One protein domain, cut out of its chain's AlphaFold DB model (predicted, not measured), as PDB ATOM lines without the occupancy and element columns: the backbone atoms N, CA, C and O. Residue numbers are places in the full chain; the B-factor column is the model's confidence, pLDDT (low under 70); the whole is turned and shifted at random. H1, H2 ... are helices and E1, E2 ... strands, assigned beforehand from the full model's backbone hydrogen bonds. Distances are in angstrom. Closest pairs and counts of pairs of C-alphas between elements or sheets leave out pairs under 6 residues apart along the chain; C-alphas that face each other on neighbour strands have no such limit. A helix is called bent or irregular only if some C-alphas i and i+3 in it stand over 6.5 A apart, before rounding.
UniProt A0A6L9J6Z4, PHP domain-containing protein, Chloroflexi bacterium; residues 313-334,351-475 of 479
ATOM      1  N   TRP A 313     -20.691  27.309  15.599       90.38
ATOM      2  CA  TRP A 313     -20.400  28.717  15.853       90.38
ATOM      3  C   TRP A 313     -20.509  29.019  17.339       90.38
ATOM      4  O   TRP A 313     -21.384  28.480  18.013       90.38
ATOM      5  N   LEU A 314     -19.669  29.927  17.820       90.25
ATOM      6  CA  LEU A 314     -19.852  30.580  19.110       90.25
ATOM      7  C   LEU A 314     -20.540  31.911  18.887       90.25
ATOM      8  O   LEU A 314     -20.156  32.651  17.982       90.25
ATOM      9  N   VAL A 315     -21.547  32.206  19.696       87.75
ATOM     10  CA  VAL A 315     -22.435  33.340  19.487       87.75
ATOM     11  C   VAL A 315     -22.592  34.142  20.767       87.75
ATOM     12  O   VAL A 315     -22.840  33.590  21.833       87.75
ATOM     13  N   VAL A 316     -22.492  35.463  20.646       88.38
ATOM     14  CA  VAL A 316     -22.787  36.421  21.719       88.38
ATOM     15  C   VAL A 316     -23.759  37.473  21.220       88.38
ATOM     16  O   VAL A 316     -23.780  37.819  20.036       88.38
ATOM     17  N   HIS A 317     -24.587  37.963  22.137       85.88
ATOM     18  CA  HIS A 317     -25.667  38.891  21.845       85.88
ATOM     19  C   HIS A 317     -25.556  40.102  22.764       85.88
ATOM     20  O   HIS A 317     -25.475  39.970  23.987       85.88
ATOM     21  N   SER A 318     -25.615  41.288  22.172       87.12
ATOM     22  CA  SER A 318     -25.743  42.545  22.900       87.12
ATOM     23  C   SER A 318     -26.956  43.319  22.406       87.12
ATOM     24  O   SER A 318     -27.369  43.161  21.256       87.12
ATOM     25  N   THR A 319     -27.571  44.086  23.305       82.50
ATOM     26  CA  THR A 319     -28.828  44.793  23.047       82.50
ATOM     27  C   THR A 319     -28.751  46.243  23.522       82.50
ATOM     28  O   THR A 319     -28.157  46.541  24.559       82.50
ATOM     29  N   ALA A 320     -29.409  47.138  22.791       83.88
ATOM     30  CA  ALA A 320     -29.645  48.534  23.139       83.88
ATOM     31  C   ALA A 320     -31.074  48.954  22.766       83.88
ATOM     32  O   ALA A 320     -31.719  48.330  21.926       83.88
ATOM     33  N   VAL A 321     -31.561  50.064  23.325       77.81
ATOM     34  CA  VAL A 321     -32.812  50.693  22.865       77.81
ATOM     35  C   VAL A 321     -32.562  51.433  21.545       77.81
ATOM     36  O   VAL A 321     -31.547  52.105  21.363       77.81
ATOM     37  N   LEU A 322     -33.500  51.324  20.606       65.62
ATOM     38  CA  LEU A 322     -33.344  51.756  19.210       65.62
ATOM     39  C   LEU A 322     -33.460  53.287  18.977       65.62
ATOM     40  O   LEU A 322     -33.291  53.758  17.853       65.62
ATOM     41  N   ALA A 323     -33.702  54.082  20.025       56.84
ATOM     42  CA  ALA A 323     -34.156  55.479  19.939       56.84
ATOM     43  C   ALA A 323     -33.262  56.439  19.118       56.84
ATOM     44  O   ALA A 323     -33.790  57.288  18.403       56.84
ATOM     45  N   VAL A 324     -31.932  56.312  19.187       51.78
ATOM     46  CA  VAL A 324     -30.986  57.230  18.510       51.78
ATOM     47  C   VAL A 324     -30.579  56.724  17.122       51.78
ATOM     48  O   VAL A 324     -30.471  57.508  16.183       51.78
ATOM     49  N   ALA A 325     -30.399  55.411  16.963       52.78
ATOM     50  CA  ALA A 325     -29.928  54.819  15.713       52.78
ATOM     51  C   ALA A 325     -31.031  54.796  14.635       52.78
ATOM     52  O   ALA A 325     -30.776  55.163  13.487       52.78
ATOM     53  N   ALA A 326     -32.275  54.453  14.999       54.84
ATOM     54  CA  ALA A 326     -33.372  54.400  14.031       54.84
ATOM     55  C   ALA A 326     -33.768  55.770  13.480       54.84
ATOM     56  O   ALA A 326     -34.069  55.855  12.296       54.84
ATOM     57  N   ALA A 327     -33.747  56.843  14.273       52.00
ATOM     58  CA  ALA A 327     -34.159  58.163  13.788       52.00
ATOM     59  C   ALA A 327     -33.264  58.676  12.639       52.00
ATOM     60  O   ALA A 327     -33.778  59.222  11.663       52.00
ATOM     61  N   THR A 328     -31.952  58.430  12.716       51.19
ATOM     62  CA  THR A 328     -30.964  58.913  11.736       51.19
ATOM     63  C   THR A 328     -30.973  58.109  10.429       51.19
ATOM     64  O   THR A 328     -30.897  58.712   9.362       51.19
ATOM     65  N   ASN A 329     -31.149  56.774  10.456       50.47
ATOM     66  CA  ASN A 329     -31.172  55.984   9.206       50.47
ATOM     67  C   ASN A 329     -32.575  55.651   8.675       50.47
ATOM     68  O   ASN A 329     -32.716  55.434   7.473       50.47
ATOM     69  N   TYR A 330     -33.633  55.608   9.494       50.88
ATOM     70  CA  TYR A 330     -34.975  55.224   9.016       50.88
ATOM     71  C   TYR A 330     -35.535  56.217   7.986       50.88
ATOM     72  O   TYR A 330     -36.221  55.820   7.043       50.88
ATOM     73  N   ALA A 331     -35.170  57.499   8.093       47.81
ATOM     74  CA  ALA A 331     -35.502  58.514   7.094       47.81
ATOM     75  C   ALA A 331     -34.874  58.238   5.707       47.81
ATOM     76  O   ALA A 331     -35.402  58.693   4.696       47.81
ATOM     77  N   CYS A 332     -33.792  57.453   5.644       46.41
ATOM     78  CA  CYS A 332     -32.984  57.228   4.443       46.41
ATOM     79  C   CYS A 332     -33.348  55.982   3.610       46.41
ATOM     80  O   CYS A 332     -32.891  55.865   2.470       46.41
ATOM     81  N   PHE A 333     -34.122  55.030   4.150       52.06
ATOM     82  CA  PHE A 333     -34.309  53.702   3.532       52.06
ATOM     83  C   PHE A 333     -35.780  53.265   3.381       52.06
ATOM     84  O   PHE A 333     -36.064  52.089   3.153       52.06
ATOM     85  N   LYS A 334     -36.740  54.195   3.465       41.06
ATOM     86  CA  LYS A 334     -38.172  53.894   3.298       41.06
ATOM     87  C   LYS A 334     -38.482  53.390   1.882       41.06
ATOM     88  O   LYS A 334     -38.509  54.169   0.934       41.06
ATOM     89  N   PRO A 351     -22.743  40.044  -2.855       42.66
ATOM     90  CA  PRO A 351     -22.173  40.350  -4.176       42.66
ATOM     91  C   PRO A 351     -21.933  41.841  -4.512       42.66
ATOM     92  O   PRO A 351     -21.179  42.108  -5.440       42.66
ATOM     93  N   ASP A 352     -22.527  42.803  -3.790       53.22
ATOM     94  CA  ASP A 352     -22.542  44.238  -4.185       53.22
ATOM     95  C   ASP A 352     -21.436  45.102  -3.527       53.22
ATOM     96  O   ASP A 352     -20.413  44.562  -3.121       53.22
ATOM     97  N   ASP A 353     -21.619  46.414  -3.354       56.88
ATOM     98  CA  ASP A 353     -20.778  47.284  -2.509       56.88
ATOM     99  C   ASP A 353     -21.352  47.422  -1.079       56.88
ATOM    100  O   ASP A 353     -22.561  47.277  -0.875       56.88
ATOM    101  N   PRO A 354     -20.520  47.673  -0.047       61.47
ATOM    102  CA  PRO A 354     -20.994  47.822   1.328       61.47
ATOM    103  C   PRO A 354     -21.893  49.051   1.510       61.47
ATOM    104  O   PRO A 354     -21.602  50.134   1.009       61.47
ATOM    105  N   THR A 355     -22.981  48.892   2.270       66.75
ATOM    106  CA  THR A 355     -23.958  49.968   2.516       66.75
ATOM    107  C   THR A 355     -23.605  50.829   3.726       66.75
ATOM    108  O   THR A 355     -24.068  51.966   3.820       66.75
ATOM    109  N   LEU A 356     -22.825  50.277   4.661       75.31
ATOM    110  CA  LEU A 356     -22.285  50.978   5.820       75.31
ATOM    111  C   LEU A 356     -20.997  50.310   6.318       75.31
ATOM    112  O   LEU A 356     -20.754  49.127   6.068       75.31
ATOM    113  N   THR A 357     -20.191  51.082   7.027       79.56
ATOM    114  CA  THR A 357     -18.955  50.645   7.673       79.56
ATOM    115  C   THR A 357     -19.127  50.801   9.178       79.56
ATOM    116  O   THR A 357     -19.721  51.776   9.628       79.56
ATOM    117  N   MET A 358     -18.655  49.832   9.956       85.94
ATOM    118  CA  MET A 358     -18.807  49.814  11.406       85.94
ATOM    119  C   MET A 358     -17.472  49.559  12.096       85.94
ATOM    120  O   MET A 358     -16.800  48.566  11.811       85.94
ATOM    121  N   ASP A 359     -17.155  50.411  13.060       87.44
ATOM    122  CA  ASP A 359     -16.191  50.120  14.107       87.44
ATOM    123  C   ASP A 359     -16.947  49.569  15.323       87.44
ATOM    124  O   ASP A 359     -18.002  50.080  15.709       87.44
ATOM    125  N   LEU A 360     -16.426  48.500  15.915       89.31
ATOM    126  CA  LEU A 360     -16.985  47.820  17.074       89.31
ATOM    127  C   LEU A 360     -15.883  47.588  18.102       89.31
ATOM    128  O   LEU A 360     -14.902  46.907  17.813       89.31
ATOM    129  N   ALA A 361     -16.098  48.061  19.325       89.69
ATOM    130  CA  ALA A 361     -15.266  47.732  20.474       89.69
ATOM    131  C   ALA A 361     -16.109  47.055  21.557       89.69
ATOM    132  O   ALA A 361     -17.148  47.581  21.953       89.69
ATOM    133  N   ILE A 362     -15.652  45.905  22.049       88.12
ATOM    134  CA  ILE A 362     -16.242  45.214  23.197       88.12
ATOM    135  C   ILE A 362     -15.287  45.296  24.374       88.12
ATOM    136  O   ILE A 362     -14.116  44.927  24.256       88.12
ATOM    137  N   ARG A 363     -15.806  45.786  25.498       90.00
ATOM    138  CA  ARG A 363     -15.072  46.010  26.744       90.00
ATOM    139  C   ARG A 363     -15.847  45.470  27.936       90.00
ATOM    140  O   ARG A 363     -17.070  45.346  27.871       90.00
ATOM    141  N   GLY A 364     -15.142  45.194  29.025       84.88
ATOM    142  CA  GLY A 364     -15.765  44.895  30.308       84.88
ATOM    143  C   GLY A 364     -16.571  46.082  30.855       84.88
ATOM    144  O   GLY A 364     -16.458  47.202  30.349       84.88
ATOM    145  N   PRO A 365     -17.401  45.860  31.890       76.19
ATOM    146  CA  PRO A 365     -18.277  46.892  32.453       76.19
ATOM    147  C   PRO A 365     -17.530  48.104  33.035       76.19
ATOM    148  O   PRO A 365     -18.122  49.168  33.201       76.19
ATOM    149  N   ASP A 366     -16.259  47.916  33.384       75.88
ATOM    150  CA  ASP A 366     -15.329  48.892  33.951       75.88
ATOM    151  C   ASP A 366     -14.596  49.734  32.889       75.88
ATOM    152  O   ASP A 366     -13.946  50.713  33.242       75.88
ATOM    153  N   GLU A 367     -14.711  49.373  31.603       66.31
ATOM    154  CA  GLU A 367     -14.176  50.081  30.426       66.31
ATOM    155  C   GLU A 367     -12.654  50.360  30.428       66.31
ATOM    156  O   GLU A 367     -12.151  51.105  29.583       66.31
ATOM    157  N   THR A 368     -11.888  49.700  31.303       68.38
ATOM    158  CA  THR A 368     -10.417  49.780  31.370       68.38
ATOM    159  C   THR A 368      -9.745  49.181  30.125       68.38
ATOM    160  O   THR A 368     -10.368  48.438  29.363       68.38
ATOM    161  N   GLU A 369      -8.463  49.468  29.877       65.00
ATOM    162  CA  GLU A 369      -7.727  48.842  28.760       65.00
ATOM    163  C   GLU A 369      -7.625  47.316  28.908       65.00
ATOM    164  O   GLU A 369      -7.811  46.587  27.935       65.00
ATOM    165  N   GLU A 370      -7.452  46.822  30.135       70.69
ATOM    166  CA  GLU A 370      -7.448  45.386  30.462       70.69
ATOM    167  C   GLU A 370      -8.825  44.725  30.249       70.69
ATOM    168  O   GLU A 370      -8.957  43.499  30.147       70.69
ATOM    169  N   SER A 371      -9.881  45.535  30.148       78.69
ATOM    170  CA  SER A 371     -11.240  45.071  29.896       78.69
ATOM    171  C   SER A 371     -11.548  44.853  28.407       78.69
ATOM    172  O   SER A 371     -12.602  44.301  28.091       78.69
ATOM    173  N   VAL A 372     -10.665  45.244  27.477       82.69
ATOM    174  CA  VAL A 372     -10.896  45.076  26.030       82.69
ATOM    175  C   VAL A 372     -10.955  43.590  25.669       82.69
ATOM    176  O   VAL A 372     -10.054  42.818  25.984       82.69
ATOM    177  N   ARG A 373     -12.037  43.182  25.001       84.44
ATOM    178  CA  ARG A 373     -12.262  41.804  24.528       84.44
ATOM    179  C   ARG A 373     -12.062  41.679  23.028       84.44
ATOM    180  O   ARG A 373     -11.476  40.712  22.560       84.44
ATOM    181  N   LEU A 374     -12.570  42.648  22.271       87.06
ATOM    182  CA  LEU A 374     -12.552  42.624  20.813       87.06
ATOM    183  C   LEU A 374     -12.611  44.045  20.266       87.06
ATOM    184  O   LEU A 374     -13.413  44.851  20.734       87.06
ATOM    185  N   VAL A 375     -11.816  44.327  19.238       84.75
ATOM    186  CA  VAL A 375     -11.909  45.563  18.457       84.75
ATOM    187  C   VAL A 375     -11.909  45.203  16.977       84.75
ATOM    188  O   VAL A 375     -11.023  44.492  16.503       84.75
ATOM    189  N   LEU A 376     -12.911  45.686  16.251       84.38
ATOM    190  CA  LEU A 376     -13.048  45.554  14.806       84.38
ATOM    191  C   LEU A 376     -13.211  46.949  14.226       84.38
ATOM    192  O   LEU A 376     -14.107  47.670  14.645       84.38
ATOM    193  N   ASN A 377     -12.390  47.303  13.245       80.19
ATOM    194  CA  ASN A 377     -12.429  48.621  12.623       80.19
ATOM    195  C   ASN A 377     -12.729  48.482  11.136       80.19
ATOM    196  O   ASN A 377     -12.263  47.546  10.480       80.19
ATOM    197  N   GLY A 378     -13.488  49.422  10.590       79.12
ATOM    198  CA  GLY A 378     -13.806  49.463   9.174       79.12
ATOM    199  C   GLY A 378     -14.619  48.254   8.701       79.12
ATOM    200  O   GLY A 378     -14.565  47.903   7.519       79.12
ATOM    201  N   PHE A 379     -15.346  47.586   9.601       85.25
ATOM    202  CA  PHE A 379     -16.046  46.349   9.294       85.25
ATOM    203  C   PHE A 379     -17.220  46.636   8.359       85.25
ATOM    204  O   PHE A 379     -18.178  47.333   8.695       85.25
ATOM    205  N   LYS A 380     -17.130  46.111   7.140       83.50
ATOM    206  CA  LYS A 380     -18.082  46.391   6.067       83.50
ATOM    207  C   LYS A 380     -19.364  45.599   6.281       83.50
ATOM    208  O   LYS A 380     -19.347  44.371   6.200       83.50
ATOM    209  N   LEU A 381     -20.481  46.294   6.479       81.56
ATOM    210  CA  LEU A 381     -21.793  45.669   6.568       81.56
ATOM    211  C   LEU A 381     -22.651  45.996   5.342       81.56
ATOM    212  O   LEU A 381     -22.607  47.080   4.751       81.56
ATOM    213  N   ARG A 382     -23.481  45.028   4.976       79.25
ATOM    214  CA  ARG A 382     -24.460  45.118   3.892       79.25
ATOM    215  C   ARG A 382     -25.822  44.749   4.431       79.25
ATOM    216  O   ARG A 382     -25.906  43.943   5.353       79.25
ATOM    217  N   THR A 383     -26.884  45.294   3.853       76.25
ATOM    218  CA  THR A 383     -28.233  44.811   4.158       76.25
ATOM    219  C   THR A 383     -28.321  43.331   3.788       76.25
ATOM    220  O   THR A 383     -28.298  42.972   2.616       76.25
ATOM    221  N   ALA A 384     -28.406  42.475   4.801       73.75
ATOM    222  CA  ALA A 384     -28.662  41.054   4.621       73.75
ATOM    223  C   ALA A 384     -30.161  40.808   4.459       73.75
ATOM    224  O   ALA A 384     -30.583  39.924   3.717       73.75
ATOM    225  N   ARG A 385     -30.978  41.596   5.172       70.50
ATOM    226  CA  ARG A 385     -32.431  41.454   5.170       70.50
ATOM    227  C   ARG A 385     -33.114  42.738   5.614       70.50
ATOM    228  O   ARG A 385     -32.650  43.386   6.542       70.50
ATOM    229  N   SER A 386     -34.241  43.080   5.000       67.62
ATOM    230  CA  SER A 386     -35.075  44.201   5.438       67.62
ATOM    231  C   SER A 386     -36.530  43.761   5.492       67.62
ATOM    232  O   SER A 386     -37.117  43.406   4.475       67.62
ATOM    233  N   GLU A 387     -37.083  43.793   6.696       63.94
ATOM    234  CA  GLU A 387     -38.455  43.479   7.063       63.94
ATOM    235  C   GLU A 387     -39.203  44.724   7.632       63.94
ATOM    236  O   GLU A 387     -38.652  45.818   7.718       63.94
ATOM    237  N   GLU A 388     -40.483  44.574   8.005       54.00
ATOM    238  CA  GLU A 388     -41.397  45.646   8.452       54.00
ATOM    239  C   GLU A 388     -41.082  46.005   9.887       54.00
ATOM    240  O   GLU A 388     -41.094  47.163  10.292       54.00
ATOM    241  N   HIS A 389     -40.785  44.959  10.648       57.62
ATOM    242  CA  HIS A 389     -40.474  45.022  12.057       57.62
ATOM    243  C   HIS A 389     -38.987  44.852  12.307       57.62
ATOM    244  O   HIS A 389     -38.567  45.009  13.446       57.62
ATOM    245  N   GLN A 390     -38.194  44.540  11.273       66.50
ATOM    246  CA  GLN A 390     -36.784  44.255  11.460       66.50
ATOM    247  C   GLN A 390     -35.903  44.705  10.301       66.50
ATOM    248  O   GLN A 390     -36.265  44.510   9.153       66.50
ATOM    249  N   HIS A 391     -34.715  45.244  10.557       73.06
ATOM    250  CA  HIS A 391     -33.689  45.402   9.518       73.06
ATOM    251  C   HIS A 391     -32.392  44.740   9.973       73.06
ATOM    252  O   HIS A 391     -31.998  44.907  11.122       73.06
ATOM    253  N   ILE A 392     -31.748  43.970   9.095       77.88
ATOM    254  CA  ILE A 392     -30.504  43.262   9.387       77.88
ATOM    255  C   ILE A 392     -29.417  43.698   8.423       77.88
ATOM    256  O   ILE A 392     -29.522  43.504   7.207       77.88
ATOM    257  N   TRP A 393     -28.312  44.147   8.997       84.38
ATOM    258  CA  TRP A 393     -27.036  44.226   8.314       84.38
ATOM    259  C   TRP A 393     -26.156  43.041   8.686       84.38
ATOM    260  O   TRP A 393     -26.158  42.598   9.833       84.38
ATOM    261  N   SER A 394     -25.394  42.539   7.722       87.50
ATOM    262  CA  SER A 394     -24.383  41.514   7.949       87.50
ATOM    263  C   SER A 394     -23.063  41.896   7.307       87.50
ATOM    264  O   SER A 394     -23.027  42.472   6.218       87.50
ATOM    265  N   GLY A 395     -21.979  41.535   7.978       85.50
ATOM    266  CA  GLY A 395     -20.648  41.486   7.396       85.50
ATOM    267  C   GLY A 395     -19.912  40.263   7.910       85.50
ATOM    268  O   GLY A 395     -20.286  39.680   8.933       85.50
ATOM    269  N   TYR A 396     -18.875  39.878   7.181       87.38
ATOM    270  CA  TYR A 396     -18.105  38.680   7.462       87.38
ATOM    271  C   TYR A 396     -16.623  38.937   7.223       87.38
ATOM    272  O   TYR A 396     -16.241  39.429   6.159       87.38
ATOM    273  N   ASP A 397     -15.812  38.585   8.211       85.62
ATOM    274  CA  ASP A 397     -14.363  38.545   8.117       85.62
ATOM    275  C   ASP A 397     -13.929  37.092   7.886       85.62
ATOM    276  O   ASP A 397     -14.085  36.247   8.778       85.62
ATOM    277  N   PRO A 398     -13.407  36.775   6.689       81.62
ATOM    278  CA  PRO A 398     -13.006  35.422   6.364       81.62
ATOM    279  C   PRO A 398     -11.768  34.965   7.137       81.62
ATOM    280  O   PRO A 398     -11.654  33.766   7.358       81.62
ATOM    281  N   GLU A 399     -10.864  35.849   7.554       84.00
ATOM    282  CA  GLU A 399      -9.644  35.459   8.275       84.00
ATOM    283  C   GLU A 399      -9.972  35.085   9.716       84.00
ATOM    284  O   GLU A 399      -9.582  34.026  10.194       84.00
ATOM    285  N   ARG A 400     -10.797  35.900  10.376       88.31
ATOM    286  CA  ARG A 400     -11.255  35.639  11.748       88.31
ATOM    287  C   ARG A 400     -12.396  34.621  11.833       88.31
ATOM    288  O   ARG A 400     -12.807  34.268  12.934       88.31
ATOM    289  N   ARG A 401     -12.967  34.212  10.689       90.00
ATOM    290  CA  ARG A 401     -14.245  33.470  10.586       90.00
ATOM    291  C   ARG A 401     -15.349  34.110  11.429       90.00
ATOM    292  O   ARG A 401     -16.153  33.421  12.057       90.00
ATOM    293  N   LEU A 402     -15.368  35.439  11.447       91.31
ATOM    294  CA  LEU A 402     -16.199  36.241  12.333       91.31
ATOM    295  C   LEU A 402     -17.301  36.928  11.528       91.31
ATOM    296  O   LEU A 402     -17.036  37.703  10.612       91.31
ATOM    297  N   GLN A 403     -18.550  36.660  11.887       90.94
ATOM    298  CA  GLN A 403     -19.725  37.323  11.347       90.94
ATOM    299  C   GLN A 403     -20.277  38.316  12.362       90.94
ATOM    300  O   GLN A 403     -20.409  38.003  13.546       90.94
ATOM    301  N   ILE A 404     -20.694  39.477  11.866       91.12
ATOM    302  CA  ILE A 404     -21.519  40.407  12.628       91.12
ATOM    303  C   ILE A 404     -22.894  40.469  11.985       91.12
ATOM    304  O   ILE A 404     -23.010  40.619  10.767       91.12
ATOM    305  N   LEU A 405     -23.931  40.362  12.811       88.00
ATOM    306  CA  LEU A 405     -25.298  40.705  12.452       88.00
ATOM    307  C   LEU A 405     -25.732  41.872  13.319       88.00
ATOM    308  O   LEU A 405     -25.752  41.772  14.544       88.00
ATOM    309  N   TRP A 406     -26.116  42.962  12.679       88.12
ATOM    310  CA  TRP A 406     -26.681  44.107  13.363       88.12
ATOM    311  C   TRP A 406     -28.157  44.218  13.012       88.12
ATOM    312  O   TRP A 406     -28.521  44.255  11.840       88.12
ATOM    313  N   VAL A 407     -29.008  44.180  14.030       83.69
ATOM    314  CA  VAL A 407     -30.414  43.818  13.909       83.69
ATOM    315  C   VAL A 407     -31.283  44.857  14.601       83.69
ATOM    316  O   VAL A 407     -31.288  44.969  15.826       83.69
ATOM    317  N   TRP A 408     -32.073  45.589  13.832       81.06
ATOM    318  CA  TRP A 408     -33.017  46.571  14.354       81.06
ATOM    319  C   TRP A 408     -34.388  45.964  14.538       81.06
ATOM    320  O   TRP A 408     -35.107  45.814  13.572       81.06
ATOM    321  N   ASP A 409     -34.705  45.628  15.779       72.75
ATOM    322  CA  ASP A 409     -36.004  45.347  16.389       72.75
ATOM    323  C   ASP A 409     -37.006  46.518  16.391       72.75
ATOM    324  O   ASP A 409     -37.137  47.144  17.440       72.75
ATOM    325  N   PHE A 410     -37.695  46.885  15.308       66.25
ATOM    326  CA  PHE A 410     -38.613  48.041  15.347       66.25
ATOM    327  C   PHE A 410     -39.861  47.809  16.210       66.25
ATOM    328  O   PHE A 410     -40.390  48.766  16.772       66.25
ATOM    329  N   TYR A 411     -40.331  46.564  16.334       64.94
ATOM    330  CA  TYR A 411     -41.505  46.242  17.151       64.94
ATOM    331  C   TYR A 411     -41.175  46.311  18.645       64.94
ATOM    332  O   TYR A 411     -41.938  46.862  19.436       64.94
ATOM    333  N   ARG A 412     -40.013  45.778  19.033       64.62
ATOM    334  CA  ARG A 412     -39.519  45.800  20.419       64.62
ATOM    335  C   ARG A 412     -38.752  47.075  20.767       64.62
ATOM    336  O   ARG A 412     -38.405  47.271  21.926       64.62
ATOM    337  N   VAL A 413     -38.496  47.933  19.779       70.50
ATOM    338  CA  VAL A 413     -37.663  49.141  19.888       70.50
ATOM    339  C   VAL A 413     -36.247  48.797  20.373       70.50
ATOM    340  O   VAL A 413     -35.667  49.476  21.221       70.50
ATOM    341  N   LEU A 414     -35.673  47.730  19.816       75.56
ATOM    342  CA  LEU A 414     -34.346  47.223  20.166       75.56
ATOM    343  C   LEU A 414     -33.378  47.303  18.987       75.56
ATOM    344  O   LEU A 414     -33.736  47.082  17.839       75.56
ATOM    345  N   SER A 415     -32.119  47.578  19.282       84.69
ATOM    346  CA  SER A 415     -30.981  47.346  18.401       84.69
ATOM    347  C   SER A 415     -30.220  46.177  19.004       84.69
ATOM    348  O   SER A 415     -29.931  46.210  20.194       84.69
ATOM    349  N   ASN A 416     -29.917  45.147  18.224       85.88
ATOM    350  CA  ASN A 416     -29.170  43.988  18.695       85.88
ATOM    351  C   ASN A 416     -27.931  43.805  17.831       85.88
ATOM    352  O   ASN A 416     -28.014  43.910  16.607       85.88
ATOM    353  N   VAL A 417     -26.805  43.480  18.449       89.81
ATOM    354  CA  VAL A 417     -25.595  43.053  17.746       89.81
ATOM    355  C   VAL A 417     -25.316  41.616  18.135       89.81
ATOM    356  O   VAL A 417     -25.186  41.296  19.317       89.81
ATOM    357  N   VAL A 418     -25.237  40.759  17.124       89.38
ATOM    358  CA  VAL A 418     -24.880  39.353  17.261       89.38
ATOM    359  C   VAL A 418     -23.514  39.160  16.628       89.38
ATOM    360  O   VAL A 418     -23.350  39.411  15.432       89.38
ATOM    361  N   LEU A 419     -22.550  38.699  17.416       91.94
ATOM    362  CA  LEU A 419     -21.263  38.251  16.894       91.94
ATOM    363  C   LEU A 419     -21.245  36.741  16.848       91.94
ATOM    364  O   LEU A 419     -21.712  36.089  17.782       91.94
ATOM    365  N   ARG A 420     -20.708  36.197  15.758       90.31
ATOM    366  CA  ARG A 420     -20.558  34.758  15.574       90.31
ATOM    367  C   ARG A 420     -19.167  34.448  15.081       90.31
ATOM    368  O   ARG A 420     -18.810  34.912  14.005       90.31
ATOM    369  N   VAL A 421     -18.417  33.637  15.808       93.88
ATOM    370  CA  VAL A 421     -17.152  33.090  15.310       93.88
ATOM    371  C   VAL A 421     -17.340  31.617  14.994       93.88
ATOM    372  O   VAL A 421     -17.891  30.864  15.797       93.88
ATOM    373  N   GLY A 422     -16.954  31.214  13.791       92.12
ATOM    374  CA  GLY A 422     -17.017  29.819  13.387       92.12
ATOM    375  C   GLY A 422     -15.978  29.000  14.137       92.12
ATOM    376  O   GLY A 422     -14.861  29.463  14.334       92.12
ATOM    377  N   LEU A 423     -16.321  27.785  14.541       91.19
ATOM    378  CA  LEU A 423     -15.363  26.849  15.111       91.19
ATOM    379  C   LEU A 423     -14.718  25.997  14.015       91.19
ATOM    380  O   LEU A 423     -15.370  25.682  13.011       91.19
ATOM    381  N   PRO A 424     -13.451  25.595  14.205       88.94
ATOM    382  CA  PRO A 424     -12.794  24.671  13.300       88.94
ATOM    383  C   PRO A 424     -13.549  23.335  13.238       88.94
ATOM    384  O   PRO A 424     -14.080  22.876  14.255       88.94
ATOM    385  N   PRO A 425     -13.605  22.689  12.058       84.75
ATOM    386  CA  PRO A 425     -14.035  21.303  11.955       84.75
ATOM    387  C   PRO A 425     -13.215  20.403  12.882       84.75
ATOM    388  O   PRO A 425     -12.050  20.686  13.173       84.75
ATOM    389  N   ASP A 426     -13.806  19.293  13.316       78.75
ATOM    390  CA  ASP A 426     -13.123  18.360  14.208       78.75
ATOM    391  C   ASP A 426     -11.814  17.863  13.549       78.75
ATOM    392  O   ASP A 426     -11.812  17.381  12.416       78.75
ATOM    393  N   GLY A 427     -10.684  18.017  14.250       76.00
ATOM    394  CA  GLY A 427      -9.349  17.671  13.738       76.00
ATOM    395  C   GLY A 427      -8.635  18.774  12.942       76.00
ATOM    396  O   GLY A 427      -7.526  18.538  12.465       76.00
ATOM    397  N   HIS A 428      -9.224  19.967  12.816       82.94
ATOM    398  CA  HIS A 428      -8.575  21.142  12.236       82.94
ATOM    399  C   HIS A 428      -8.089  22.102  13.330       82.94
ATOM    400  O   HIS A 428      -8.797  22.359  14.303       82.94
ATOM    401  N   THR A 429      -6.888  22.650  13.162       85.00
ATOM    402  CA  THR A 429      -6.331  23.665  14.064       85.00
ATOM    403  C   THR A 429      -6.482  25.036  13.408       85.00
ATOM    404  O   THR A 429      -6.013  25.197  12.280       85.00
ATOM    405  N   PRO A 430      -7.145  26.005  14.065       88.06
ATOM    406  CA  PRO A 430      -7.260  27.358  13.540       88.06
ATOM    407  C   PRO A 430      -5.886  28.040  13.549       88.06
ATOM    408  O   PRO A 430      -5.030  27.710  14.370       88.06
ATOM    409  N   ASP A 431      -5.667  28.985  12.635       88.31
ATOM    410  CA  ASP A 431      -4.499  29.864  12.719       88.31
ATOM    411  C   ASP A 431      -4.636  30.861  13.884       88.31
ATOM    412  O   ASP A 431      -5.703  30.988  14.486       88.31
ATOM    413  N   ASP A 432      -3.563  31.589  14.196       85.69
ATOM    414  CA  ASP A 432      -3.530  32.516  15.334       85.69
ATOM    415  C   ASP A 432      -4.597  33.621  15.238       85.69
ATOM    416  O   ASP A 432      -5.136  34.059  16.253       85.69
ATOM    417  N   THR A 433      -4.935  34.065  14.021       83.19
ATOM    418  CA  THR A 433      -5.929  35.130  13.803       83.19
ATOM    419  C   THR A 433      -7.338  34.621  14.083       83.19
ATOM    420  O   THR A 433      -8.140  35.304  14.727       83.19
ATOM    421  N   TRP A 434      -7.638  33.407  13.630       90.50
ATOM    422  CA  TRP A 434      -8.901  32.741  13.898       90.50
ATOM    423  C   TRP A 434      -9.014  32.319  15.371       90.50
ATOM    424  O   TRP A 434     -10.045  32.569  15.997       90.50
ATOM    425  N   GLN A 435      -7.950  31.770  15.963       92.25
ATOM    426  CA  GLN A 435      -7.923  31.390  17.378       92.25
ATOM    427  C   GLN A 435      -8.139  32.604  18.289       92.25
ATOM    428  O   GLN A 435      -8.979  32.546  19.183       92.25
ATOM    429  N   ALA A 436      -7.486  33.737  18.011       85.50
ATOM    430  CA  ALA A 436      -7.700  34.968  18.770       85.50
ATOM    431  C   ALA A 436      -9.161  35.451  18.712       85.50
ATOM    432  O   ALA A 436      -9.691  35.955  19.701       85.50
ATOM    433  N   ALA A 437      -9.842  35.276  17.573       88.62
ATOM    434  CA  ALA A 437     -11.262  35.604  17.453       88.62
ATOM    435  C   ALA A 437     -12.159  34.649  18.263       88.62
ATOM    436  O   ALA A 437     -13.155  35.089  18.840       88.62
ATOM    437  N   ILE A 438     -11.803  33.362  18.332       92.88
ATOM    438  CA  ILE A 438     -12.478  32.373  19.186       92.88
ATOM    439  C   ILE A 438     -12.327  32.771  20.657       92.88
ATOM    440  O   ILE A 438     -13.332  32.910  21.357       92.88
ATOM    441  N   ASP A 439     -11.097  33.026  21.097       91.06
ATOM    442  CA  ASP A 439     -10.786  33.377  22.484       91.06
ATOM    443  C   ASP A 439     -11.477  34.679  22.907       91.06
ATOM    444  O   ASP A 439     -12.038  34.760  24.001       91.06
ATOM    445  N   ALA A 440     -11.527  35.672  22.012       89.31
ATOM    446  CA  ALA A 440     -12.235  36.925  22.245       89.31
ATOM    447  C   ALA A 440     -13.727  36.708  22.535       89.31
ATOM    448  O   ALA A 440     -14.256  37.298  23.474       89.31
ATOM    449  N   ILE A 441     -14.410  35.855  21.762       91.94
ATOM    450  CA  ILE A 441     -15.839  35.559  21.959       91.94
ATOM    451  C   ILE A 441     -16.065  34.743  23.238       91.94
ATOM    452  O   ILE A 441     -17.040  34.984  23.947       91.94
ATOM    453  N   VAL A 442     -15.162  33.815  23.566       91.12
ATOM    454  CA  VAL A 442     -15.213  33.029  24.814       91.12
ATOM    455  C   VAL A 442     -15.026  33.914  26.049       91.12
ATOM    456  O   VAL A 442     -15.664  33.682  27.076       91.12
ATOM    457  N   ALA A 443     -14.179  34.940  25.962       89.06
ATOM    458  CA  ALA A 443     -13.898  35.844  27.073       89.06
ATOM    459  C   ALA A 443     -15.063  36.793  27.415       89.06
ATOM    460  O   ALA A 443     -15.072  37.363  28.508       89.06
ATOM    461  N   MET A 444     -16.040  36.966  26.521       91.44
ATOM    462  CA  MET A 444     -17.149  37.906  26.710       91.44
ATOM    463  C   MET A 444     -18.136  37.448  27.785       91.44
ATOM    464  O   MET A 444     -18.576  36.297  27.807       91.44
ATOM    465  N   GLN A 445     -18.529  38.380  28.650       88.50
ATOM    466  CA  GLN A 445     -19.410  38.130  29.789       88.50
ATOM    467  C   GLN A 445     -20.676  39.001  29.746       88.50
ATOM    468  O   GLN A 445     -20.674  40.090  29.163       88.50
ATOM    469  N   PRO A 446     -21.780  38.567  30.388       88.31
ATOM    470  CA  PRO A 446     -22.916  39.447  30.636       88.31
ATOM    471  C   PRO A 446     -22.477  40.732  31.350       88.31
ATOM    472  O   PRO A 446     -21.767  40.679  32.353       88.31
ATOM    473  N   GLY A 447     -22.938  41.880  30.860       85.81
ATOM    474  CA  GLY A 447     -22.555  43.200  31.367       85.81
ATOM    475  C   GLY A 447     -21.438  43.885  30.578       85.81
ATOM    476  O   GLY A 447     -21.326  45.108  30.679       85.81
ATOM    477  N   ASP A 448     -20.682  43.150  29.756       90.06
ATOM    478  CA  ASP A 448     -19.742  43.748  28.806       90.06
ATOM    479  C   ASP A 448     -20.482  44.718  27.868       90.06
ATOM    480  O   ASP A 448     -21.664  44.543  27.537       90.06
ATOM    481  N   ARG A 449     -19.787  45.767  27.434       89.88
ATOM    482  CA  ARG A 449     -20.334  46.839  26.603       89.88
ATOM    483  C   ARG A 449     -19.779  46.759  25.194       89.88
ATOM    484  O   ARG A 449     -18.570  46.747  24.998       89.88
ATOM    485  N   ALA A 450     -20.679  46.762  24.218       89.81
ATOM    486  CA  ALA A 450     -20.363  46.869  22.803       89.81
ATOM    487  C   ALA A 450     -20.612  48.310  22.336       89.81
ATOM    488  O   ALA A 450     -21.757  48.749  22.227       89.81
ATOM    489  N   ALA A 451     -19.538  49.051  22.084       88.38
ATOM    490  CA  ALA A 451     -19.572  50.395  21.526       88.38
ATOM    491  C   ALA A 451     -19.435  50.320  20.003       88.38
ATOM    492  O   ALA A 451     -18.455  49.785  19.486       88.38
ATOM    493  N   LEU A 452     -20.436  50.837  19.297       88.75
ATOM    494  CA  LEU A 452     -20.491  50.875  17.844       88.75
ATOM    495  C   LEU A 452     -20.321  52.312  17.378       88.75
ATOM    496  O   LEU A 452     -21.051  53.193  17.835       88.75
ATOM    497  N   HIS A 453     -19.434  52.514  16.415       85.31
ATOM    498  CA  HIS A 453     -19.382  53.708  15.587       85.31
ATOM    499  C   HIS A 453     -19.681  53.287  14.152       85.31
ATOM    500  O   HIS A 453     -19.027  52.406  13.603       85.31
ATOM    501  N   VAL A 454     -20.729  53.852  13.563       81.94
ATOM    502  CA  VAL A 454     -21.201  53.435  12.245       81.94
ATOM    503  C   VAL A 454     -21.188  54.615  11.300       81.94
ATOM    504  O   VAL A 454     -21.812  55.643  11.560       81.94
ATOM    505  N   GLU A 455     -20.552  54.409  10.158       70.44
ATOM    506  CA  GLU A 455     -20.523  55.333   9.041       70.44
ATOM    507  C   GLU A 455     -21.428  54.822   7.924       70.44
ATOM    508  O   GLU A 455     -21.334  53.678   7.472       70.44
ATOM    509  N   SER A 456     -22.306  55.687   7.435       69.00
ATOM    510  CA  SER A 456     -23.134  55.401   6.271       69.00
ATOM    511  C   SER A 456     -23.167  56.606   5.341       69.00
ATOM    512  O   SER A 456     -22.797  57.719   5.716       69.00
ATOM    513  N   ARG A 457     -23.731  56.421   4.144       58.28
ATOM    514  CA  ARG A 457     -24.036  57.532   3.225       58.28
ATOM    515  C   ARG A 457     -24.934  58.623   3.837       58.28
ATOM    516  O   ARG A 457     -25.041  59.700   3.266       58.28
ATOM    517  N   CYS A 458     -25.626  58.319   4.937       51.69
ATOM    518  CA  CYS A 458     -26.584  59.204   5.599       51.69
ATOM    519  C   CYS A 458     -26.010  59.902   6.839       51.69
ATOM    520  O   CYS A 458     -26.736  60.631   7.510       51.69
ATOM    521  N   GLY A 459     -24.725  59.697   7.134       51.50
ATOM    522  CA  GLY A 459     -24.049  60.263   8.294       51.50
ATOM    523  C   GLY A 459     -23.514  59.197   9.243       51.50
ATOM    524  O   GLY A 459     -23.639  57.990   8.999       51.50
ATOM    525  N   GLN A 460     -22.900  59.684  10.317       68.94
ATOM    526  CA  GLN A 460     -22.258  58.888  11.357       68.94
ATOM    527  C   GLN A 460     -23.104  58.884  12.632       68.94
ATOM    528  O   GLN A 460     -23.754  59.882  12.961       68.94
ATOM    529  N   PHE A 461     -23.103  57.772  13.363       68.94
ATOM    530  CA  PHE A 461     -23.708  57.705  14.693       68.94
ATOM    531  C   PHE A 461     -23.009  56.676  15.584       68.94
ATOM    532  O   PHE A 461     -22.348  55.750  15.113       68.94
ATOM    533  N   TRP A 462     -23.218  56.843  16.889       79.62
ATOM    534  CA  TRP A 462     -22.678  55.988  17.937       79.62
ATOM    535  C   TRP A 462     -23.808  55.263  18.657       79.62
ATOM    536  O   TRP A 462     -24.878  55.835  18.892       79.62
ATOM    537  N   GLN A 463     -23.575  54.006  19.021       81.06
ATOM    538  CA  GLN A 463     -24.514  53.236  19.824       81.06
ATOM    539  C   GLN A 463     -23.781  52.307  20.784       81.06
ATOM    540  O   GLN A 463     -22.920  51.538  20.374       81.06
ATOM    541  N   HIS A 464     -24.185  52.329  22.051       86.50
ATOM    542  CA  HIS A 464     -23.692  51.398  23.060       86.50
ATOM    543  C   HIS A 464     -24.747  50.332  23.327       86.50
ATOM    544  O   HIS A 464     -25.917  50.650  23.546       86.50
ATOM    545  N   HIS A 465     -24.321  49.077  23.298       89.00
ATOM    546  CA  HIS A 465     -25.110  47.906  23.644       89.00
ATOM    547  C   HIS A 465     -24.516  47.251  24.880       89.00
ATOM    548  O   HIS A 465     -23.311  47.326  25.113       89.00
ATOM    549  N   THR A 466     -25.358  46.560  25.633       88.31
ATOM    550  CA  THR A 466     -24.918  45.736  26.759       88.31
ATOM    551  C   THR A 466     -25.115  44.273  26.403       88.31
ATOM    552  O   THR A 466     -26.173  43.895  25.888       88.31
ATOM    553  N   LEU A 467     -24.110  43.442  26.667       87.69
ATOM    554  CA  LEU A 467     -24.220  41.997  26.535       87.69
ATOM    555  C   LEU A 467     -25.177  41.478  27.608       87.69
ATOM    556  O   LEU A 467     -24.954  41.644  28.806       87.69
ATOM    557  N   THR A 468     -26.275  40.872  27.169       73.06
ATOM    558  CA  THR A 468     -27.339  40.388  28.063       73.06
ATOM    559  C   THR A 468     -27.126  38.942  28.492       73.06
ATOM    560  O   THR A 468     -27.687  38.502  29.491       73.06
ATOM    561  N   THR A 469     -26.337  38.193  27.724       73.31
ATOM    562  CA  THR A 469     -26.062  36.769  27.926       73.31
ATOM    563  C   THR A 469     -24.595  36.484  27.632       73.31
ATOM    564  O   THR A 469     -23.966  37.209  26.862       73.31
ATOM    565  N   GLY A 470     -24.063  35.415  28.225       76.06
ATOM    566  CA  GLY A 470     -22.748  34.901  27.858       76.06
ATOM    567  C   GLY A 470     -22.763  34.257  26.472       76.06
ATOM    568  O   GLY A 470     -23.809  34.169  25.818       76.06
ATOM    569  N   MET A 471     -21.590  33.797  26.048       87.50
ATOM    570  CA  MET A 471     -21.414  33.029  24.821       87.50
ATOM    571  C   MET A 471     -22.239  31.727  24.844       87.50
ATOM    572  O   MET A 471     -22.378  31.070  25.878       87.50
ATOM    573  N   SER A 472     -22.795  31.358  23.690       86.75
ATOM    574  CA  SER A 472     -23.485  30.087  23.460       86.75
ATOM    575  C   SER A 472     -23.043  29.440  22.148       86.75
ATOM    576  O   SER A 472     -22.573  30.112  21.230       86.75
ATOM    577  N   GLU A 473     -23.186  28.120  22.045       87.75
ATOM    578  CA  GLU A 473     -22.980  27.411  20.782       87.75
ATOM    579  C   GLU A 473     -24.233  27.476  19.902       87.75
ATOM    580  O   GLU A 473     -25.361  27.338  20.377       87.75
ATOM    581  N   TRP A 474     -24.029  27.629  18.595       85.44
ATOM    582  CA  TRP A 474     -25.089  27.635  17.593       85.44
ATOM    583  C   TRP A 474     -24.668  26.859  16.345       85.44
ATOM    584  O   TRP A 474     -23.504  26.881  15.935       85.44
ATOM    585  N   ARG A 475     -25.633  26.199  15.699       80.94
ATOM    586  CA  ARG A 475     -25.453  25.550  14.395       80.94
ATOM    587  C   ARG A 475     -26.492  26.057  13.394       80.94
ATOM    588  O   ARG A 475     -27.651  26.246  13.777       80.94
TER     589      ARG A 475
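Overview. This is residues 313 to 334 and 351 to 475 of the 479 residues of the protein "PHP domain-containing protein" of Chloroflexi bacterium (UniProt A0A6L9J6Z4). What does the model look like? It is a closed barrel of eight antiparallel strands, E1 to E8, with helix H2 capping one end and the short helix H1 at the opposite end, while the small strand E9 pairs onto E1 and is not in the ring. What is it made of? The printed part has 147 residues with two named helices and nine named strands, E1 H1 E2 E3 E4 E5 E6 H2 E7 E8 E9 along the chain, and its class is mixed. How large is it? It is compact, with a radius of gyration of the C-alphas of 15.1 A and spans of 48 by 39 by 25 A.

Along the chain. Where are the strands? E1 is residues 313 to 321, 26.2 A long from C-alpha 313 at (-20.400, 28.717, 15.853); E2 is 356 to 363, E3 372 to 386 and 31.8 A long, E4 390 to 397, E5 402 to 409. E6 is 414 to 422 and 25.5 A long, E7 449 to 456, E8 459 to 467 and 25.8 A long, and E9 472 to 474, ending at C-alpha 474 (-25.089, 27.635, 17.593). Where are the helices? H1 is residues 323 to 330, neither bent nor irregular, but only just: C-alphas 323 and 326 are 6.1 A apart. H2 is residues 432 to 443, 16.0 A long.

Arrangement. How does the ring close? Round it run E1, E6, E5, E4, E3, E2, E7, E8 and back to E1, with N 316 and O 419 of E1 and E6 at 3.0 A, and N 319 and O 466 of E1 and E8 at 2.9 A. E2 to E6 form a meander, each strand the antiparallel neighbour of the one before; E3 bends by 80 degrees at residue 378, and N 358 and O 379 of E2 and E3 are 2.8 A apart. Where are the helices? Both are on the barrel and outside it, H2 at a height over the sheet of 7.3 A and H1 at 6.4 A. H2 touches E3, closest at the C-alphas of Arg 373 and Ala 440, 5.4 A; H1 touches E8, closest at those of Ala 325 and Phe 461, 6.9 A. How are the helix backbones? In H2 every O i to N i+4 pair is within hydrogen-bond range, in H1 2 of 4.

Size, cuts and confidence. How far does it reach? The two C-alphas farthest apart, those of Ala 331 and Gly 427, are 49.0 A apart. Is anything missing? Residues 335 to 350 are not printed, and C-alphas 334 and 351 are 22.3 A apart across the cut, which lies in the link from H1 to E2; of the links that are printed whole, none is long. Where is confidence low? The mean pLDDT of the printed part is 78.4, and 35 residues are under 70, among them 322 to 334 and 456 to 461.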